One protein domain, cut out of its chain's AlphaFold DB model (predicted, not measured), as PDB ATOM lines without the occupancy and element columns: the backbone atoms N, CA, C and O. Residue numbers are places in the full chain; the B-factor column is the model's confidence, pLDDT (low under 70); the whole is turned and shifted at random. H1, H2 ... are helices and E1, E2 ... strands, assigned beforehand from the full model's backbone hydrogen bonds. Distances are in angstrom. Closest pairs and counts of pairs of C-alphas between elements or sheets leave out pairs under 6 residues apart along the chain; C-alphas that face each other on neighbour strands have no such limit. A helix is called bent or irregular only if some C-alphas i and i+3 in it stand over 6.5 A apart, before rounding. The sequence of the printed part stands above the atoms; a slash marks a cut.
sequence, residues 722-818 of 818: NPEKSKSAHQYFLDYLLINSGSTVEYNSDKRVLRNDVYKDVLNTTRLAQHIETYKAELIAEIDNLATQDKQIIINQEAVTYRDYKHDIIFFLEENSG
ATOM      1  N   ASN A 722     -41.320  -6.966   0.886       96.81
ATOM      2  CA  ASN A 722     -42.743  -7.270   0.818       96.81
ATOM      3  C   ASN A 722     -43.235  -7.403  -0.643       96.81
ATOM      4  O   ASN A 722     -43.277  -6.395  -1.364       96.81
ATOM      5  N   PRO A 723     -43.670  -8.598  -1.093       95.38
ATOM      6  CA  PRO A 723     -44.149  -8.811  -2.462       95.38
ATOM      7  C   PRO A 723     -45.444  -8.060  -2.798       95.38
ATOM      8  O   PRO A 723     -45.722  -7.820  -3.973       95.38
ATOM      9  N   GLU A 724     -46.215  -7.616  -1.799       94.50
ATOM     10  CA  GLU A 724     -47.379  -6.749  -2.020       94.50
ATOM     11  C   GLU A 724     -46.976  -5.325  -2.431       94.50
ATOM     12  O   GLU A 724     -47.745  -4.624  -3.091       94.50
ATOM     13  N   LYS A 725     -45.765  -4.895  -2.055       94.50
ATOM     14  CA  LYS A 725     -45.235  -3.553  -2.329       94.50
ATOM     15  C   LYS A 725     -44.378  -3.506  -3.596       94.50
ATOM     16  O   LYS A 725     -44.356  -2.481  -4.272       94.50
ATOM     17  N   SER A 726     -43.689  -4.593  -3.953       93.31
ATOM     18  CA  SER A 726     -42.847  -4.657  -5.155       93.31
ATOM     19  C   SER A 726     -42.807  -6.051  -5.775       93.31
ATOM     20  O   SER A 726     -42.605  -7.046  -5.087       93.31
ATOM     21  N   LYS A 727     -42.868  -6.123  -7.112       93.38
ATOM     22  CA  LYS A 727     -42.685  -7.386  -7.852       93.38
ATOM     23  C   LYS A 727     -41.275  -7.967  -7.712       93.38
ATOM     24  O   LYS A 727     -41.107  -9.170  -7.857       93.38
ATOM     25  N   SER A 728     -40.283  -7.123  -7.430       95.81
ATOM     26  CA  SER A 728     -38.884  -7.524  -7.242       95.81
ATOM     27  C   SER A 728     -38.543  -7.813  -5.777       95.81
ATOM     28  O   SER A 728     -37.380  -8.030  -5.466       95.81
ATOM     29  N   ALA A 729     -39.522  -7.818  -4.865       96.81
ATOM     30  CA  ALA A 729     -39.287  -7.983  -3.431       96.81
ATOM     31  C   ALA A 729     -38.540  -9.281  -3.076       96.81
ATOM     32  O   ALA A 729     -37.557  -9.243  -2.338       96.81
ATOM     33  N   HIS A 730     -38.947 -10.411  -3.664       97.62
ATOM     34  CA  HIS A 730     -38.253 -11.690  -3.490       97.62
ATOM     35  C   HIS A 730     -36.812 -11.622  -3.995       97.62
ATOM     36  O   HIS A 730     -35.891 -12.046  -3.303       97.62
ATOM     37  N   GLN A 731     -36.596 -11.015  -5.163       96.56
ATOM     38  CA  GLN A 731     -35.256 -10.798  -5.696       96.56
ATOM     39  C   GLN A 731     -34.416  -9.921  -4.756       96.56
ATOM     40  O   GLN A 731     -33.267 -10.256  -4.501       96.56
ATOM     41  N   TYR A 732     -34.971  -8.844  -4.193       97.50
ATOM     42  CA  TYR A 732     -34.267  -7.971  -3.248       97.50
ATOM     43  C   TYR A 732     -33.875  -8.686  -1.958       97.50
ATOM     44  O   TYR A 732     -32.765  -8.482  -1.466       97.50
ATOM     45  N   PHE A 733     -34.752  -9.541  -1.429       97.56
ATOM     46  CA  PHE A 733     -34.438 -10.380  -0.275       97.56
ATOM     47  C   PHE A 733     -33.293 -11.352  -0.589       97.56
ATOM     48  O   PHE A 733     -32.332 -11.459   0.172       97.56
ATOM     49  N   LEU A 734     -33.341 -12.013  -1.746       96.25
ATOM     50  CA  LEU A 734     -32.292 -12.937  -2.176       96.25
ATOM     51  C   LEU A 734     -30.964 -12.224  -2.483       96.25
ATOM     52  O   LEU A 734     -29.904 -12.728  -2.113       96.25
ATOM     53  N   ASP A 735     -31.016 -11.057  -3.135       95.12
ATOM     54  CA  ASP A 735     -29.858 -10.191  -3.381       95.12
ATOM     55  C   ASP A 735     -29.235  -9.822  -2.017       95.12
ATOM     56  O   ASP A 735     -28.030  -9.971  -1.837       95.12
ATOM     57  N   TYR A 736     -30.040  -9.428  -1.014       95.19
ATOM     58  CA  TYR A 736     -29.555  -9.103   0.335       95.19
ATOM     59  C   TYR A 736     -28.794 -10.266   0.984       95.19
ATOM     60  O   TYR A 736     -27.704 -10.048   1.521       95.19
ATOM     61  N   LEU A 737     -29.344 -11.486   0.936       93.75
ATOM     62  CA  LEU A 737     -28.701 -12.672   1.511       93.75
ATOM     63  C   LEU A 737     -27.345 -12.949   0.852       93.75
ATOM     64  O   LEU A 737     -26.347 -13.141   1.543       93.75
ATOM     65  N   LEU A 738     -27.281 -12.924  -0.480       91.44
ATOM     66  CA  LEU A 738     -26.032 -13.180  -1.198       91.44
ATOM     67  C   LEU A 738     -24.992 -12.082  -0.968       91.44
ATOM     68  O   LEU A 738     -23.839 -12.398  -0.666       91.44
ATOM     69  N   ILE A 739     -25.394 -10.813  -1.058       91.38
ATOM     70  CA  ILE A 739     -24.519  -9.654  -0.841       91.38
ATOM     71  C   ILE A 739     -23.876  -9.711   0.549       91.38
ATOM     72  O   ILE A 739     -22.673  -9.485   0.685       91.38
ATOM     73  N   ASN A 740     -24.665 -10.057   1.571       88.69
ATOM     74  CA  ASN A 740     -24.228 -10.087   2.967       88.69
ATOM     75  C   ASN A 740     -23.815 -11.488   3.447       88.69
ATOM     76  O   ASN A 740     -23.716 -11.709   4.647       88.69
ATOM     77  N   SER A 741     -23.568 -12.441   2.545       86.38
ATOM     78  CA  SER A 741     -23.049 -13.766   2.916       86.38
ATOM     79  C   SER A 741     -21.616 -13.672   3.465       86.38
ATOM     80  O   SER A 741     -20.840 -12.803   3.056       86.38
ATOM     81  N   GLY A 742     -21.248 -14.547   4.404       69.56
ATOM     82  CA  GLY A 742     -19.956 -14.497   5.097       69.56
ATOM     83  C   GLY A 742     -18.800 -15.074   4.273       69.56
ATOM     84  O   GLY A 742     -18.993 -16.019   3.509       69.56
ATOM     85  N   SER A 743     -17.586 -14.541   4.455       63.94
ATOM     86  CA  SER A 743     -16.349 -15.110   3.894       63.94
ATOM     87  C   SER A 743     -15.785 -16.212   4.797       63.94
ATOM     88  O   SER A 743     -15.578 -15.995   5.992       63.94
ATOM     89  N   THR A 744     -15.471 -17.375   4.237       50.94
ATOM     90  CA  THR A 744     -14.915 -18.547   4.939       50.94
ATOM     91  C   THR A 744     -13.415 -18.435   5.193       50.94
ATOM     92  O   THR A 744     -12.628 -19.233   4.694       50.94
ATOM     93  N   VAL A 745     -12.994 -17.487   6.031       45.72
ATOM     94  CA  VAL A 745     -11.598 -17.456   6.521       45.72
ATOM     95  C   VAL A 745     -11.306 -18.651   7.454       45.72
ATOM     96  O   VAL A 745     -10.158 -19.035   7.634       45.72
ATOM     97  N   GLU A 746     -12.337 -19.320   7.983       39.28
ATOM     98  CA  GLU A 746     -12.185 -20.478   8.881       39.28
ATOM     99  C   GLU A 746     -12.127 -21.856   8.182       39.28
ATOM    100  O   GLU A 746     -11.858 -22.848   8.857       39.28
ATOM    101  N   TYR A 747     -12.344 -21.960   6.859       40.75
ATOM    102  CA  TYR A 747     -12.556 -23.269   6.197       40.75
ATOM    103  C   TYR A 747     -11.750 -23.548   4.917       40.75
ATOM    104  O   TYR A 747     -11.969 -24.592   4.303       40.75
ATOM    105  N   ASN A 748     -10.797 -22.695   4.515       40.91
ATOM    106  CA  ASN A 748     -10.011 -22.897   3.279       40.91
ATOM    107  C   ASN A 748     -10.894 -23.155   2.031       40.91
ATOM    108  O   ASN A 748     -10.534 -23.939   1.152       40.91
ATOM    109  N   SER A 749     -12.067 -22.520   1.955       50.19
ATOM    110  CA  SER A 749     -12.901 -22.512   0.749       50.19
ATOM    111  C   SER A 749     -13.101 -21.086   0.258       50.19
ATOM    112  O   SER A 749     -13.434 -20.218   1.059       50.19
ATOM    113  N   ASP A 750     -13.004 -20.863  -1.051       56.22
ATOM    114  CA  ASP A 750     -13.298 -19.569  -1.697       56.22
ATOM    115  C   ASP A 750     -14.814 -19.291  -1.816       56.22
ATOM    116  O   ASP A 750     -15.243 -18.317  -2.428       56.22
ATOM    117  N   LYS A 751     -15.665 -20.165  -1.253       69.19
ATOM    118  CA  LYS A 751     -17.126 -20.083  -1.369       69.19
ATOM    119  C   LYS A 751     -17.742 -19.371  -0.166       69.19
ATOM    120  O   LYS A 751     -17.524 -19.776   0.972       69.19
ATOM    121  N   ARG A 752     -18.553 -18.341  -0.417       77.12
ATOM    122  CA  ARG A 752     -19.277 -17.592   0.625       77.12
ATOM    123  C   ARG A 752     -20.341 -18.470   1.287       77.12
ATOM    124  O   ARG A 752     -20.881 -19.373   0.652       77.12
ATOM    125  N   VAL A 753     -20.676 -18.202   2.549       82.00
ATOM    126  CA  VAL A 753     -21.629 -19.031   3.311       82.00
ATOM    127  C   VAL A 753     -22.792 -18.194   3.832       82.00
ATOM    128  O   VAL A 753     -22.602 -17.112   4.391       82.00
ATOM    129  N   LEU A 754     -24.006 -18.720   3.666       87.31
ATOM    130  CA  LEU A 754     -25.229 -18.155   4.224       87.31
ATOM    131  C   LEU A 754     -25.451 -18.709   5.635       87.31
ATOM    132  O   LEU A 754     -25.703 -19.900   5.795       87.31
ATOM    133  N   ARG A 755     -25.358 -17.857   6.661       81.56
ATOM    134  CA  ARG A 755     -25.595 -18.251   8.058       81.56
ATOM    135  C   ARG A 755     -26.249 -17.120   8.850       81.56
ATOM    136  O   ARG A 755     -25.949 -15.948   8.632       81.56
ATOM    137  N   ASN A 756     -27.087 -17.474   9.824       81.44
ATOM    138  CA  ASN A 756     -27.775 -16.496  10.676       81.44
ATOM    139  C   ASN A 756     -26.834 -15.583  11.459       81.44
ATOM    140  O   ASN A 756     -27.173 -14.427  11.703       81.44
ATOM    141  N   ASP A 757     -25.663 -16.078  11.865       79.75
ATOM    142  CA  ASP A 757     -24.680 -15.282  12.599       79.75
ATOM    143  C   ASP A 757     -24.119 -14.121  11.774       79.75
ATOM    144  O   ASP A 757     -23.652 -13.158  12.371       79.75
ATOM    145  N   VAL A 758     -24.210 -14.184  10.443       82.00
ATOM    146  CA  VAL A 758     -23.792 -13.103   9.542       82.00
ATOM    147  C   VAL A 758     -24.903 -12.062   9.365       82.00
ATOM    148  O   VAL A 758     -24.628 -10.872   9.248       82.00
ATOM    149  N   TYR A 759     -26.172 -12.482   9.386       90.19
ATOM    150  CA  TYR A 759     -27.305 -11.574   9.166       90.19
ATOM    151  C   TYR A 759     -27.810 -10.894  10.438       90.19
ATOM    152  O   TYR A 759     -28.369  -9.804  10.338       90.19
ATOM    153  N   LYS A 760     -27.610 -11.506  11.614       88.75
ATOM    154  CA  LYS A 760     -28.127 -11.017  12.910       88.75
ATOM    155  C   LYS A 760     -27.654  -9.611  13.286       88.75
ATOM    156  O   LYS A 760     -28.287  -8.967  14.115       88.75
ATOM    157  N   ASP A 761     -26.549  -9.155  12.696       87.69
ATOM    158  CA  ASP A 761     -26.011  -7.821  12.948       87.69
ATOM    159  C   ASP A 761     -26.952  -6.738  12.416       87.69
ATOM    160  O   ASP A 761     -26.921  -5.627  12.919       87.69
ATOM    161  N   VAL A 762     -27.784  -7.033  11.413       93.69
ATOM    162  CA  VAL A 762     -28.745  -6.080  10.831       93.69
ATOM    163  C   VAL A 762     -30.168  -6.621  10.907       93.69
ATOM    164  O   VAL A 762     -31.080  -5.896  11.296       93.69
ATOM    165  N   LEU A 763     -30.390  -7.882  10.540       95.19
ATOM    166  CA  LEU A 763     -31.721  -8.477  10.511       95.19
ATOM    167  C   LEU A 763     -32.103  -9.064  11.867       95.19
ATOM    168  O   LEU A 763     -31.358  -9.836  12.470       95.19
ATOM    169  N   ASN A 764     -33.331  -8.786  12.289       93.75
ATOM    170  CA  ASN A 764     -33.958  -9.501  13.384       93.75
ATOM    171  C   ASN A 764     -34.190 -10.964  12.970       93.75
ATOM    172  O   ASN A 764     -34.915 -11.245  12.014       93.75
ATOM    173  N   THR A 765     -33.591 -11.902  13.704       91.31
ATOM    174  CA  THR A 765     -33.613 -13.333  13.365       91.31
ATOM    175  C   THR A 765     -35.018 -13.933  13.388       91.31
ATOM    176  O   THR A 765     -35.330 -14.775  12.551       91.31
ATOM    177  N   THR A 766     -35.895 -13.471  14.284       92.44
ATOM    178  CA  THR A 766     -37.296 -13.912  14.329       92.44
ATOM    179  C   THR A 766     -38.059 -13.458  13.090       92.44
ATOM    180  O   THR A 766     -38.778 -14.252  12.491       92.44
ATOM    181  N   ARG A 767     -37.879 -12.205  12.659       93.62
ATOM    182  CA  ARG A 767     -38.528 -11.701  11.438       93.62
ATOM    183  C   ARG A 767     -38.000 -12.361  10.178       93.62
ATOM    184  O   ARG A 767     -38.783 -12.646   9.279       93.62
ATOM    185  N   LEU A 768     -36.695 -12.626  10.130       95.00
ATOM    186  CA  LEU A 768     -36.077 -13.377   9.044       95.00
ATOM    187  C   LEU A 768     -36.721 -14.762   8.905       95.00
ATOM    188  O   LEU A 768     -37.168 -15.104   7.814       95.00
ATOM    189  N   ALA A 769     -36.836 -15.511  10.006       94.00
ATOM    190  CA  ALA A 769     -37.483 -16.824  10.014       94.00
ATOM    191  C   ALA A 769     -38.958 -16.745   9.578       94.00
ATOM    192  O   ALA A 769     -39.372 -17.481   8.688       94.00
ATOM    193  N   GLN A 770     -39.726 -15.788  10.115       95.19
ATOM    194  CA  GLN A 770     -41.134 -15.576   9.738       95.19
ATOM    195  C   GLN A 770     -41.307 -15.239   8.252       95.19
ATOM    196  O   GLN A 770     -42.225 -15.739   7.599       95.19
ATOM    197  N   HIS A 771     -40.435 -14.393   7.701       95.94
ATOM    198  CA  HIS A 771     -40.471 -14.026   6.287       95.94
ATOM    199  C   HIS A 771     -40.162 -15.234   5.393       95.94
ATOM    200  O   HIS A 771     -40.885 -15.488   4.429       95.94
ATOM    201  N   ILE A 772     -39.133 -16.013   5.749       96.12
ATOM    202  CA  ILE A 772     -38.772 -17.249   5.047       96.12
ATOM    203  C   ILE A 772     -39.921 -18.256   5.110       96.12
ATOM    204  O   ILE A 772     -40.282 -18.813   4.080       96.12
ATOM    205  N   GLU A 773     -40.519 -18.476   6.283       95.69
ATOM    206  CA  GLU A 773     -41.640 -19.403   6.459       95.69
ATOM    207  C   GLU A 773     -42.842 -19.006   5.591       95.69
ATOM    208  O   GLU A 773     -43.406 -19.849   4.891       95.69
ATOM    209  N   THR A 774     -43.182 -17.715   5.581       96.12
ATOM    210  CA  THR A 774     -44.338 -17.186   4.844       96.12
ATOM    211  C   THR A 774     -44.172 -17.334   3.331       96.12
ATOM    212  O   THR A 774     -45.106 -17.761   2.655       96.12
ATOM    213  N   TYR A 775     -42.987 -17.020   2.794       96.50
ATOM    214  CA  TYR A 775     -42.763 -16.898   1.345       96.50
ATOM    215  C   TYR A 775     -41.865 -17.997   0.753       96.50
ATOM    216  O   TYR A 775     -41.428 -17.893  -0.392       96.50
ATOM    217  N   LYS A 776     -41.594 -19.087   1.487       95.25
ATOM    218  CA  LYS A 776     -40.631 -20.139   1.098       95.25
ATOM    219  C   LYS A 776     -40.796 -20.636  -0.340       95.25
ATOM    220  O   LYS A 776     -39.821 -20.716  -1.084       95.25
ATOM    221  N   ALA A 777     -42.020 -20.990  -0.731       95.12
ATOM    222  CA  ALA A 777     -42.292 -21.543  -2.059       95.12
ATOM    223  C   ALA A 777     -42.022 -20.523  -3.180       95.12
ATOM    224  O   ALA A 777     -41.511 -20.883  -4.240       95.12
ATOM    225  N   GLU A 778     -42.333 -19.253  -2.929       97.25
ATOM    226  CA  GLU A 778     -42.152 -18.150  -3.874       97.25
ATOM    227  C   GLU A 778     -40.675 -17.767  -3.995       97.25
ATOM    228  O   GLU A 778     -40.181 -17.579  -5.105       97.25
ATOM    229  N   LEU A 779     -39.941 -17.766  -2.878       97.12
ATOM    230  CA  LEU A 779     -38.491 -17.580  -2.854       97.12
ATOM    231  C   LEU A 779     -37.764 -18.680  -3.641       97.12
ATOM    232  O   LEU A 779     -36.876 -18.371  -4.429       97.12
ATOM    233  N   ILE A 780     -38.157 -19.951  -3.485       96.12
ATOM    234  CA  ILE A 780     -37.574 -21.067  -4.255       96.12
ATOM    235  C   ILE A 780     -37.851 -20.902  -5.756       96.12
ATOM    236  O   ILE A 780     -36.939 -21.063  -6.567       96.12
ATOM    237  N   ALA A 781     -39.082 -20.537  -6.128       96.25
ATOM    238  CA  ALA A 781     -39.435 -20.291  -7.524       96.25
ATOM    239  C   ALA A 781     -38.639 -19.118  -8.126       96.25
ATOM    240  O   ALA A 781     -38.205 -19.189  -9.279       96.25
ATOM    241  N   GLU A 782     -38.402 -18.059  -7.350       97.06
ATOM    242  CA  GLU A 782     -37.603 -16.919  -7.796       97.06
ATOM    243  C   GLU A 782     -36.116 -17.283  -7.934       97.06
ATOM    244  O   GLU A 782     -35.494 -16.915  -8.927       97.06
ATOM    245  N   ILE A 783     -35.546 -18.086  -7.027       95.81
ATOM    246  CA  ILE A 783     -34.174 -18.610  -7.179       95.81
ATOM    247  C   ILE A 783     -34.036 -19.397  -8.490       95.81
ATOM    248  O   ILE A 783     -33.057 -19.215  -9.218       95.81
ATOM    249  N   ASP A 784     -35.013 -20.248  -8.818       94.81
ATOM    250  CA  ASP A 784     -35.023 -21.014 -10.069       94.81
ATOM    251  C   ASP A 784     -35.054 -20.109 -11.303       94.81
ATOM    252  O   ASP A 784     -34.328 -20.346 -12.277       94.81
ATOM    253  N   ASN A 785     -35.860 -19.049 -11.252       95.75
ATOM    254  CA  ASN A 785     -35.939 -18.041 -12.298       95.75
ATOM    255  C   ASN A 785     -34.588 -17.324 -12.487       95.75
ATOM    256  O   ASN A 785     -34.038 -17.322 -13.592       95.75
ATOM    257  N   LEU A 786     -33.998 -16.800 -11.408       94.81
ATOM    258  CA  LEU A 786     -32.727 -16.063 -11.445       94.81
ATOM    259  C   LEU A 786     -31.545 -16.945 -11.882       94.81
ATOM    260  O   LEU A 786     -30.698 -16.505 -12.661       94.81
ATOM    261  N   ALA A 787     -31.512 -18.213 -11.457       92.62
ATOM    262  CA  ALA A 787     -30.499 -19.183 -11.883       92.62
ATOM    263  C   ALA A 787     -30.628 -19.564 -13.370       92.62
ATOM    264  O   ALA A 787     -29.624 -19.810 -14.048       92.62
ATOM    265  N   THR A 788     -31.857 -19.600 -13.897       93.38
ATOM    266  CA  THR A 788     -32.118 -19.849 -15.325       93.38
ATOM    267  C   THR A 788     -31.682 -18.663 -16.183       93.38
ATOM    268  O   THR A 788     -31.134 -18.864 -17.265       93.38
ATOM    269  N   GLN A 789     -31.864 -17.438 -15.685       91.25
ATOM    270  CA  GLN A 789     -31.411 -16.204 -16.339       91.25
ATOM    271  C   GLN A 789     -29.896 -15.977 -16.246       91.25
ATOM    272  O   GLN A 789     -29.393 -15.032 -16.846       91.25
ATOM    273  N   ASP A 790     -29.176 -16.828 -15.506       86.00
ATOM    274  CA  ASP A 790     -27.748 -16.667 -15.211       86.00
ATOM    275  C   ASP A 790     -27.429 -15.310 -14.565       86.00
ATOM    276  O   ASP A 790     -26.398 -14.688 -14.829       86.00
ATOM    277  N   LYS A 791     -28.353 -14.817 -13.725       89.44
ATOM    278  CA  LYS A 791     -28.153 -13.552 -13.027       89.44
ATOM    279  C   LYS A 791     -26.945 -13.677 -12.098       89.44
ATOM    280  O   LYS A 791     -26.816 -14.646 -11.343       89.44
ATOM    281  N   GLN A 792     -26.097 -12.657 -12.132       88.00
ATOM    282  CA  GLN A 792     -24.913 -12.534 -11.292       88.00
ATOM    283  C   GLN A 792     -24.968 -11.271 -10.430       88.00
ATOM    284  O   GLN A 792     -25.598 -10.283 -10.802       88.00
ATOM    285  N   ILE A 793     -24.280 -11.319  -9.295       88.88
ATOM    286  CA  ILE A 793     -24.017 -10.202  -8.387       88.88
ATOM    287  C   ILE A 793     -22.500 -10.063  -8.291       88.88
ATOM    288  O   ILE A 793     -21.806 -11.064  -8.133       88.88
ATOM    289  N   ILE A 794     -21.969  -8.843  -8.371       85.75
ATOM    290  CA  ILE A 794     -20.524  -8.617  -8.247       85.75
ATOM    291  C   ILE A 794     -20.191  -8.178  -6.819       85.75
ATOM    292  O   ILE A 794     -20.576  -7.086  -6.396       85.75
ATOM    293  N   ILE A 795     -19.446  -8.999  -6.076       80.00
ATOM    294  CA  ILE A 795     -19.011  -8.712  -4.702       80.00
ATOM    295  C   ILE A 795     -17.484  -8.646  -4.678       80.00
ATOM    296  O   ILE A 795     -16.830  -9.625  -5.002       80.00
ATOM    297  N   ASN A 796     -16.899  -7.506  -4.295       64.69
ATOM    298  CA  ASN A 796     -15.436  -7.322  -4.231       64.69
ATOM    299  C   ASN A 796     -14.685  -7.781  -5.501       64.69
ATOM    300  O   ASN A 796     -13.617  -8.369  -5.399       64.69
ATOM    301  N   GLN A 797     -15.237  -7.478  -6.685       67.69
ATOM    302  CA  GLN A 797     -14.725  -7.875  -8.014       67.69
ATOM    303  C   GLN A 797     -14.928  -9.355  -8.391       67.69
ATOM    304  O   GLN A 797     -14.580  -9.749  -9.502       67.69
ATOM    305  N   GLU A 798     -15.555 -10.160  -7.533       76.56
ATOM    306  CA  GLU A 798     -15.927 -11.545  -7.831       76.56
ATOM    307  C   GLU A 798     -17.379 -11.633  -8.300       76.56
ATOM    308  O   GLU A 798     -18.288 -11.070  -7.684       76.56
ATOM    309  N   ALA A 799     -17.607 -12.364  -9.391       83.62
ATOM    310  CA  ALA A 799     -18.946 -12.658  -9.879       83.62
ATOM    311  C   ALA A 799     -19.546 -13.848  -9.120       83.62
ATOM    312  O   ALA A 799     -19.025 -14.961  -9.159       83.62
ATOM    313  N   VAL A 800     -20.670 -13.607  -8.452       86.81
ATOM    314  CA  VAL A 800     -21.462 -14.606  -7.737       86.81
ATOM    315  C   VAL A 800     -22.737 -14.865  -8.527       86.81
ATOM    316  O   VAL A 800     -23.559 -13.965  -8.678       86.81
ATOM    317  N   THR A 801     -22.921 -16.086  -9.031       89.88
ATOM    318  CA  THR A 801     -24.123 -16.439  -9.801       89.88
ATOM    319  C   THR A 801     -25.179 -17.109  -8.926       89.88
ATOM    320  O   THR A 801     -24.875 -17.908  -8.033       89.88
ATOM    321  N   TYR A 802     -26.452 -16.847  -9.223       91.81
ATOM    322  CA  TYR A 802     -27.562 -17.567  -8.591       91.81
ATOM    323  C   TYR A 802     -27.526 -19.069  -8.881       91.81
ATOM    324  O   TYR A 802     -27.978 -19.869  -8.064       91.81
ATOM    325  N   ARG A 803     -26.960 -19.467 -10.026       91.94
ATOM    326  CA  ARG A 803     -26.791 -20.872 -10.399       91.94
ATOM    327  C   ARG A 803     -25.856 -21.604  -9.435       91.94
ATOM    328  O   ARG A 803     -26.200 -22.701  -8.998       91.94
ATOM    329  N   ASP A 804     -24.735 -20.991  -9.062       89.69
ATOM    330  CA  ASP A 804     -23.715 -21.618  -8.207       89.69
ATOM    331  C   ASP A 804     -24.128 -21.694  -6.729       89.69
ATOM    332  O   ASP A 804     -23.697 -22.594  -5.996       89.69
ATOM    333  N   TYR A 805     -24.984 -20.763  -6.298       90.56
ATOM    334  CA  TYR A 805     -25.448 -20.642  -4.913       90.56
ATOM    335  C   TYR A 805     -26.864 -21.173  -4.680       90.56
ATOM    336  O   TYR A 805     -27.306 -21.236  -3.535       90.56
ATOM    337  N   LYS A 806     -27.578 -21.616  -5.722       92.75
ATOM    338  CA  LYS A 806     -28.956 -22.123  -5.617       92.75
ATOM    339  C   LYS A 806     -29.130 -23.147  -4.493       92.75
ATOM    340  O   LYS A 806     -30.045 -23.014  -3.685       92.75
ATOM    341  N   HIS A 807     -28.264 -24.159  -4.441       91.31
ATOM    342  CA  HIS A 807     -28.356 -25.205  -3.420       91.31
ATOM    343  C   HIS A 807     -28.131 -24.663  -2.004       91.31
ATOM    344  O   HIS A 807     -28.873 -25.038  -1.103       91.31
ATOM    345  N   ASP A 808     -27.173 -23.753  -1.824       91.62
ATOM    346  CA  ASP A 808     -26.856 -23.187  -0.509       91.62
ATOM    347  C   ASP A 808     -27.963 -22.248  -0.018       91.62
ATOM    348  O   ASP A 808     -28.302 -22.257   1.163       91.62
ATOM    349  N   ILE A 809     -28.572 -21.471  -0.921       92.56
ATOM    350  CA  ILE A 809     -29.709 -20.611  -0.580       92.56
ATOM    351  C   ILE A 809     -30.915 -21.469  -0.195       92.56
ATOM    352  O   ILE A 809     -31.520 -21.216   0.840       92.56
ATOM    353  N   ILE A 810     -31.260 -22.497  -0.982       93.44
ATOM    354  CA  ILE A 810     -32.388 -23.389  -0.657       93.44
ATOM    355  C   ILE A 810     -32.160 -24.063   0.696       93.44
ATOM    356  O   ILE A 810     -33.058 -24.053   1.534       93.44
ATOM    357  N   PHE A 811     -30.953 -24.580   0.934       92.94
ATOM    358  CA  PHE A 811     -30.585 -25.179   2.213       92.94
ATOM    359  C   PHE A 811     -30.747 -24.185   3.371       92.94
ATOM    360  O   PHE A 811     -31.384 -24.500   4.373       92.94
ATOM    361  N   PHE A 812     -30.269 -22.947   3.205       93.25
ATOM    362  CA  PHE A 812     -30.454 -21.888   4.194       93.25
ATOM    363  C   PHE A 812     -31.940 -21.584   4.460       93.25
ATOM    364  O   PHE A 812     -32.335 -21.447   5.616       93.25
ATOM    365  N   LEU A 813     -32.782 -21.511   3.423       93.62
ATOM    366  CA  LEU A 813     -34.229 -21.301   3.581       93.62
ATOM    367  C   LEU A 813     -34.920 -22.486   4.280       93.62
ATOM    368  O   LEU A 813     -35.922 -22.297   4.964       93.62
ATOM    369  N   GLU A 814     -34.417 -23.710   4.109       91.44
ATOM    370  CA  GLU A 814     -34.940 -24.903   4.778       91.44
ATOM    371  C   GLU A 814     -34.569 -24.963   6.257       91.44
ATOM    372  O   GLU A 814     -35.441 -25.243   7.078       91.44
ATOM    373  N   GLU A 815     -33.318 -24.657   6.606       90.12
ATOM    374  CA  GLU A 815     -32.868 -24.629   8.003       90.12
ATOM    375  C   GLU A 815     -33.532 -23.517   8.824       90.12
ATOM    376  O   GLU A 815     -33.650 -23.638  10.041       90.12
ATOM    377  N   ASN A 816     -33.973 -22.442   8.163       86.12
ATOM    378  CA  ASN A 816     -34.527 -21.248   8.808       86.12
ATOM    379  C   ASN A 816     -36.041 -21.092   8.647       86.12
ATOM    380  O   ASN A 816     -36.597 -20.078   9.065       86.12
ATOM    381  N   SER A 817     -36.714 -22.093   8.072       75.19
ATOM    382  CA  SER A 817     -38.168 -22.231   8.154       75.19
ATOM    383  C   SER A 817     -38.513 -23.033   9.412       75.19
ATOM    384  O   SER A 817     -38.325 -24.253   9.411       75.19
ATOM    385  N   GLY A 818     -38.957 -22.369  10.481       57.12
ATOM    386  CA  GLY A 818     -39.188 -23.007  11.782       57.12
ATOM    387  C   GLY A 818     -40.065 -22.207  12.724       57.12
ATOM    388  O   GLY A 818     -39.584 -21.150  13.191       57.12
TER     389      GLY A 818
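AT A GLANCE: This is residues 722 to 818 of the 818 residues of an uncharacterized protein of Emcibacter nanhaiensis (UniProt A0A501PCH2). Two helical rods, the arm H3b and the helix H4, lie side by side in opposite directions, and H1 crosses over one face of this pair, touching H3b. The other arm of the bent helix, H3a, turns off near the last residues of H4, the small hairpin E1 and E2 joins H3b to H4 at the opposite end, and a loop sticks out with residues 745 to 750. The printed part has 97 residues, with four named helices and two named strands in the order H1, H2, H3, E1, E2, H4; the class is mostly helix, and the two strands make an antiparallel sheet. The whole is compact, with a radius of gyration of the C-alphas of 13.1 A and spans of 39 by 30 by 20 A.

IN THESE COORDINATES: H1, residues 729 to 739, begins at C-alpha 729 (-39.287, -7.983, -3.431) and is 15.1 A long. H2 is residues 756 to 759. H3, residues 765 to 788, was assigned as one helix by its hydrogen bonds but is bent: C-alphas 774 and 777 are 8.4 A apart. Its arms are H3a, residues 765 to 774, 14.2 A long, and H3b, residues 777 to 788, 16.8 A long. E1 is residues 792 to 795 and E2 residues 798 to 801. H4, residues 802 to 815, is 18.8 A long and ends at C-alpha 815 (-32.868, -24.629, 8.003); it is irregular, with C-alphas 804 and 807 7.6 A apart.

HOW THE PARTS SIT: H1 touches H3b at a steep tilt of 66 degrees, the closest C-alphas being those of His 730 and Leu 779, 5.9 A apart; H3b touches H1 with residues 778 to 783 alone. H1 and H4 are near each other. H2 is close to but not clearly touching H3a, with the closest C-alphas, those of Asn 756 and Thr 765, at 7.2 A. H3a and H3b stand about perpendicular, at 85 degrees. H3b and H4 touch at a shallow tilt of 16 degrees, opposite ways, with the closest C-alphas, those of Ala 787 and Arg 803, at 4.3 A. E1 and E2 form a hairpin, with N 793 and O 800 at 2.8 A and N 795 and O 798 at 2.9 A, within hydrogen-bond range. The closest C-alphas of H1 and E1 are those of Ile 739 and Ile 795, 6.8 A apart. H1, H3a and H3b have every O i to N i+4 pair within hydrogen-bond range, H4 has 8 of 10, and H2 is too short for such a pair.

THE WHOLE: The C-alphas farthest apart are those of Glu 724 and Asn 748, 41.1 A. The printed part has no cut and ends at residue 818, the chain's last. The link from H1 to H2, with 16 residues, is long. The mean pLDDT of the printed part is 86.6; residues 742 to 751, 796 to 797 and 818 are under 70.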